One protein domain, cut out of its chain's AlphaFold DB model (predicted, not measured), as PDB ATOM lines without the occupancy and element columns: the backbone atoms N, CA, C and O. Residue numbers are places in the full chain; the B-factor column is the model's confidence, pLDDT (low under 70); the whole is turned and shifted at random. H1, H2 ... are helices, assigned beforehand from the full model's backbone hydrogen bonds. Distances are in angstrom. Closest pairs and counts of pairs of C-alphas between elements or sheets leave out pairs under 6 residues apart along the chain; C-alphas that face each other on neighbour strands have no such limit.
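AT A GLANCE: This is residues 24 to 68 of the 279 residues of an uncharacterized protein of Acinetobacter proteolyticus (UniProt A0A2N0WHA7). Two helices, H1 and then H2, form the arms of a wide, open V, with the link of residues 44 to 51 across its base and nothing filling the space between the arms. The printed part has 45 residues with two named helices and no named strand: all helix. It is extended, with a radius of gyration of the C-alphas of 14.7 A, and flat, spanning 38 by 26 by 12 A.

HOW THE PARTS SIT: H1, residues 27 to 43, and H2, residues 52 to 64, are apart, with no C-alpha of the one within 8 A of the other. A short link of 8 residues joins them. Residues 24 to 37, of which 27 to 37 belong to H1, stand free. In H1 and H2 every O i to N i+4 pair is within hydrogen-bond range.

IN THESE COORDINATES: H1 begins at C-alpha 27 (-18.106, -22.667, 2.086) and is 24.1 A long from first to last C-alpha. H2 is 18.4 A long and ends at C-alpha 64 (9.347, -33.478, -12.958).

THE WHOLE: The C-alphas of Ser 24 and Glu 53, the two farthest apart, are 39.4 A apart. The printed part has no cut. Its mean pLDDT is 82.8, and no printed residue is under 70.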
ATOM      1  N   SER A  24     -23.078 -18.039  -3.250       83.62
ATOM      2  CA  SER A  24     -23.932 -17.539  -2.158       83.62
ATOM      3  C   SER A  24     -24.108 -18.537  -1.016       83.62
ATOM      4  O   SER A  24     -24.772 -18.234  -0.030       83.62
ATOM      5  N   MET A  25     -23.570 -19.749  -1.176       84.56
ATOM      6  CA  MET A  25     -23.677 -20.814  -0.187       84.56
ATOM      7  C   MET A  25     -22.489 -20.766   0.768       84.56
ATOM      8  O   MET A  25     -21.395 -20.340   0.405       84.56
ATOM      9  N   ASP A  26     -22.720 -21.249   1.983       88.88
ATOM     10  CA  ASP A  26     -21.678 -21.417   2.988       88.88
ATOM     11  C   ASP A  26     -20.527 -22.313   2.465       88.88
ATOM     12  O   ASP A  26     -20.809 -23.375   1.891       88.88
ATOM     13  N   PRO A  27     -19.244 -21.920   2.622       88.75
ATOM     14  CA  PRO A  27     -18.106 -22.667   2.086       88.75
ATOM     15  C   PRO A  27     -18.041 -24.128   2.535       88.75
ATOM     16  O   PRO A  27     -17.685 -24.994   1.728       88.75
ATOM     17  N   ASP A  28     -18.425 -24.430   3.779       89.88
ATOM     18  CA  ASP A  28     -18.426 -25.806   4.281       89.88
ATOM     19  C   ASP A  28     -19.506 -26.636   3.588       89.88
ATOM     20  O   ASP A  28     -19.252 -27.764   3.155       89.88
ATOM     21  N   ARG A  29     -20.679 -26.042   3.348       89.31
ATOM     22  CA  ARG A  29     -21.742 -26.670   2.557       89.31
ATOM     23  C   ARG A  29     -21.328 -26.903   1.102       89.31
ATOM     24  O   ARG A  29     -21.647 -27.947   0.535       89.31
ATOM     25  N   VAL A  30     -20.607 -25.969   0.480       90.56
ATOM     26  CA  VAL A  30     -20.074 -26.153  -0.885       90.56
ATOM     27  C   VAL A  30     -19.059 -27.296  -0.919       90.56
ATOM     28  O   VAL A  30     -19.119 -28.145  -1.811       90.56
ATOM     29  N   LYS A  31     -18.162 -27.364   0.072       89.12
ATOM     30  CA  LYS A  31     -17.177 -28.443   0.220       89.12
ATOM     31  C   LYS A  31     -17.847 -29.801   0.416       89.12
ATOM     32  O   LYS A  31     -17.422 -30.787  -0.190       89.12
ATOM     33  N   GLU A  32     -18.909 -29.859   1.212       89.94
ATOM     34  CA  GLU A  32     -19.694 -31.073   1.414       89.94
ATOM     35  C   GLU A  32     -20.366 -31.528   0.112       89.94
ATOM     36  O   GLU A  32     -20.248 -32.695  -0.269       89.94
ATOM     37  N   ILE A  33     -21.001 -30.607  -0.624       89.75
ATOM     38  CA  ILE A  33     -21.633 -30.909  -1.916       89.75
ATOM     39  C   ILE A  33     -20.593 -31.387  -2.937       89.75
ATOM     40  O   ILE A  33     -20.829 -32.377  -3.629       89.75
ATOM     41  N   ALA A  34     -19.423 -30.749  -2.997       90.38
ATOM     42  CA  ALA A  34     -18.325 -31.180  -3.860       90.38
ATOM     43  C   ALA A  34     -17.821 -32.585  -3.485       90.38
ATOM     44  O   ALA A  34     -17.639 -33.438  -4.356       90.38
ATOM     45  N   SER A  35     -17.666 -32.864  -2.185       88.94
ATOM     46  CA  SER A  35     -17.286 -34.188  -1.683       88.94
ATOM     47  C   SER A  35     -18.330 -35.260  -2.019       88.94
ATOM     48  O   SER A  35     -17.978 -36.389  -2.372       88.94
ATOM     49  N   MET A  36     -19.621 -34.929  -1.942       89.88
ATOM     50  CA  MET A  36     -20.703 -35.822  -2.363       89.88
ATOM     51  C   MET A  36     -20.688 -36.063  -3.874       89.88
ATOM     52  O   MET A  36     -20.813 -37.211  -4.290       89.88
ATOM     53  N   GLY A  37     -20.475 -35.025  -4.684       90.00
ATOM     54  CA  GLY A  37     -20.382 -35.143  -6.141       90.00
ATOM     55  C   GLY A  37     -19.234 -36.047  -6.592       90.00
ATOM     56  O   GLY A  37     -19.438 -36.920  -7.433       90.00
ATOM     57  N   GLY A  38     -18.053 -35.910  -5.977       85.94
ATOM     58  CA  GLY A  38     -16.908 -36.782  -6.257       85.94
ATOM     59  C   GLY A  38     -17.183 -38.245  -5.901       85.94
ATOM     60  O   GLY A  38     -16.972 -39.137  -6.721       85.94
ATOM     61  N   ARG A  39     -17.735 -38.502  -4.707       84.56
ATOM     62  CA  ARG A  39     -18.118 -39.862  -4.286       84.56
ATOM     63  C   ARG A  39     -19.187 -40.467  -5.189       84.56
ATOM     64  O   ARG A  39     -19.085 -41.636  -5.544       84.56
ATOM     65  N   ALA A  40     -20.185 -39.677  -5.574       85.50
ATOM     66  CA  ALA A  40     -21.248 -40.117  -6.466       85.50
ATOM     67  C   ALA A  40     -20.719 -40.461  -7.864       85.50
ATOM     68  O   ALA A  40     -21.162 -41.452  -8.429       85.50
ATOM     69  N   ALA A  41     -19.762 -39.698  -8.402       85.69
ATOM     70  CA  ALA A  41     -19.162 -39.963  -9.711       85.69
ATOM     71  C   ALA A  41     -18.334 -41.260  -9.743       85.69
ATOM     72  O   ALA A  41     -18.382 -41.990 -10.731       85.69
ATOM     73  N   HIS A  42     -17.612 -41.568  -8.661       79.88
ATOM     74  CA  HIS A  42     -16.950 -42.867  -8.506       79.88
ATOM     75  C   HIS A  42     -17.967 -43.997  -8.326       79.88
ATOM     76  O   HIS A  42     -17.883 -45.009  -9.009       79.88
ATOM     77  N   ALA A  43     -18.982 -43.806  -7.476       82.75
ATOM     78  CA  ALA A  43     -20.023 -44.810  -7.257       82.75
ATOM     79  C   ALA A  43     -20.858 -45.104  -8.517       82.75
ATOM     80  O   ALA A  43     -21.333 -46.224  -8.687       82.75
ATOM     81  N   SER A  44     -21.043 -44.118  -9.399       85.06
ATOM     82  CA  SER A  44     -21.758 -44.282 -10.668       85.06
ATOM     83  C   SER A  44     -20.887 -44.819 -11.809       85.06
ATOM     84  O   SER A  44     -21.404 -45.005 -12.908       85.06
ATOM     85  N   GLY A  45     -19.588 -45.054 -11.576       81.31
ATOM     86  CA  GLY A  45     -18.646 -45.547 -12.589       81.31
ATOM     87  C   GLY A  45     -18.335 -44.546 -13.706       81.31
ATOM     88  O   GLY A  45     -17.770 -44.919 -14.728       81.31
ATOM     89  N   ASN A  46     -18.718 -43.276 -13.541       82.56
ATOM     90  CA  ASN A  46     -18.435 -42.220 -14.514       82.56
ATOM     91  C   ASN A  46     -17.069 -41.557 -14.272       82.56
ATOM     92  O   ASN A  46     -16.546 -40.865 -15.147       82.56
ATOM     93  N   ALA A  47     -16.500 -41.718 -13.077       82.44
ATOM     94  CA  ALA A  47     -15.165 -41.234 -12.762       82.44
ATOM     95  C   ALA A  47     -14.091 -42.238 -13.198       82.44
ATOM     96  O   ALA A  47     -14.265 -43.448 -13.079       82.44
ATOM     97  N   HIS A  48     -12.954 -41.710 -13.650       81.25
ATOM     98  CA  HIS A  48     -11.763 -42.503 -13.912       81.25
ATOM     99  C   HIS A  48     -11.218 -43.084 -12.601       81.25
ATOM    100  O   HIS A  48     -10.957 -42.346 -11.645       81.25
ATOM    101  N   GLU A  49     -11.036 -44.399 -12.554       79.50
ATOM    102  CA  GLU A  49     -10.395 -45.072 -11.431       79.50
ATOM    103  C   GLU A  49      -8.889 -45.099 -11.664       79.50
ATOM    104  O   GLU A  49      -8.381 -45.841 -12.501       79.50
ATOM    105  N   PHE A  50      -8.162 -44.264 -10.928       78.94
ATOM    106  CA  PHE A  50      -6.708 -44.289 -10.981       78.94
ATOM    107  C   PHE A  50      -6.194 -45.559 -10.324       78.94
ATOM    108  O   PHE A  50      -6.428 -45.810  -9.137       78.94
ATOM    109  N   THR A  51      -5.420 -46.327 -11.078       84.50
ATOM    110  CA  THR A  51      -4.607 -47.378 -10.474       84.50
ATOM    111  C   THR A  51      -3.520 -46.740  -9.600       84.50
ATOM    112  O   THR A  51      -3.087 -45.606  -9.828       84.50
ATOM    113  N   SER A  52      -3.050 -47.453  -8.573       78.88
ATOM    114  CA  SER A  52      -1.995 -46.935  -7.685       78.88
ATOM    115  C   SER A  52      -0.699 -46.604  -8.435       78.88
ATOM    116  O   SER A  52       0.034 -45.696  -8.042       78.88
ATOM    117  N   GLU A  53      -0.419 -47.326  -9.517       79.38
ATOM    118  CA  GLU A  53       0.734 -47.081 -10.379       79.38
ATOM    119  C   GLU A  53       0.577 -45.783 -11.178       79.38
ATOM    120  O   GLU A  53       1.480 -44.945 -11.179       79.38
ATOM    121  N   GLU A  54      -0.602 -45.561 -11.753       81.69
ATOM    122  CA  GLU A  54      -0.928 -44.357 -12.512       81.69
ATOM    123  C   GLU A  54      -0.960 -43.102 -11.632       81.69
ATOM    124  O   GLU A  54      -0.396 -42.071 -11.999       81.69
ATOM    125  N   ALA A  55      -1.519 -43.188 -10.420       83.50
ATOM    126  CA  ALA A  55      -1.483 -42.087  -9.457       83.50
ATOM    127  C   ALA A  55      -0.036 -41.707  -9.087       83.50
ATOM    128  O   ALA A  55       0.313 -40.527  -8.975       83.50
ATOM    129  N   ARG A  56       0.840 -42.710  -8.943       81.62
ATOM    130  CA  ARG A  56       2.265 -42.509  -8.658       81.62
ATOM    131  C   ARG A  56       3.013 -41.932  -9.856       81.62
ATOM    132  O   ARG A  56       3.919 -41.119  -9.673       81.62
ATOM    133  N   GLU A  57       2.681 -42.344 -11.072       80.69
ATOM    134  CA  GLU A  57       3.241 -41.772 -12.296       80.69
ATOM    135  C   GLU A  57       2.805 -40.319 -12.490       80.69
ATOM    136  O   GLU A  57       3.663 -39.459 -12.681       80.69
ATOM    137  N   ALA A  58       1.520 -40.009 -12.316       81.56
ATOM    138  CA  ALA A  58       1.006 -38.644 -12.351       81.56
ATOM    139  C   ALA A  58       1.693 -37.746 -11.306       81.56
ATOM    140  O   ALA A  58       2.102 -36.628 -11.623       81.56
ATOM    141  N   GLY A  59       1.914 -38.257 -10.087       78.06
ATOM    142  CA  GLY A  59       2.687 -37.563  -9.054       78.06
ATOM    143  C   GLY A  59       4.142 -37.311  -9.469       78.06
ATOM    144  O   GLY A  59       4.635 -36.189  -9.363       78.06
ATOM    145  N   ARG A  60       4.825 -38.324 -10.021       79.00
ATOM    146  CA  ARG A  60       6.198 -38.174 -10.547       79.00
ATOM    147  C   ARG A  60       6.273 -37.140 -11.668       79.00
ATOM    148  O   ARG A  60       7.204 -36.342 -11.697       79.00
ATOM    149  N   ILE A  61       5.292 -37.141 -12.564       75.88
ATOM    150  CA  ILE A  61       5.192 -36.200 -13.676       75.88
ATOM    151  C   ILE A  61       4.947 -34.768 -13.174       75.88
ATOM    152  O   ILE A  61       5.507 -33.820 -13.720       75.88
ATOM    153  N   ALA A  62       4.140 -34.584 -12.127       75.56
ATOM    154  CA  ALA A  62       3.938 -33.271 -11.517       75.56
ATOM    155  C   ALA A  62       5.236 -32.726 -10.893       75.56
ATOM    156  O   ALA A  62       5.555 -31.550 -11.078       75.56
ATOM    157  N   HIS A  63       6.015 -33.590 -10.226       70.50
ATOM    158  CA  HIS A  63       7.329 -33.235  -9.680       70.50
ATOM    159  C   HIS A  63       8.355 -32.928 -10.777       70.50
ATOM    160  O   HIS A  63       9.080 -31.943 -10.668       70.50
ATOM    161  N   SER A  64       8.397 -33.710 -11.861       72.44
ATOM    162  CA  SER A  64       9.347 -33.478 -12.958       72.44
ATOM    163  C   SER A  64       9.028 -32.231 -13.786       72.44
ATOM    164  O   SER A  64       9.932 -31.628 -14.358       72.44
ATOM    165  N   ARG A  65       7.757 -31.814 -13.832       77.62
ATOM    166  CA  ARG A  65       7.305 -30.601 -14.531       77.62
ATOM    167  C   ARG A  65       7.388 -29.326 -13.687       77.62
ATOM    168  O   ARG A  65       7.033 -28.269 -14.196       77.62
ATOM    169  N   GLY A  66       7.823 -29.412 -12.427       74.62
ATOM    170  CA  GLY A  66       7.926 -28.255 -11.526       74.62
ATOM    171  C   GLY A  66       6.578 -27.669 -11.085       74.62
ATOM    172  O   GLY A  66       6.541 -26.572 -10.544       74.62
ATOM    173  N   ASN A  67       5.475 -28.392 -11.313       76.81
ATOM    174  CA  ASN A  67       4.125 -27.991 -10.898       76.81
ATOM    175  C   ASN A  67       3.713 -28.614  -9.555       76.81
ATOM    176  O   ASN A  67       2.619 -28.344  -9.063       76.81
ATOM    177  N   ALA A  68       4.538 -29.499  -8.990       75.81
ATOM    178  CA  ALA A  68       4.276 -30.087  -7.686       75.81
ATOM    179  C   ALA A  68       4.601 -29.100  -6.564       75.81
ATOM    180  O   ALA A  68       5.570 -28.347  -6.639       75.81
TER     181      ALA A  68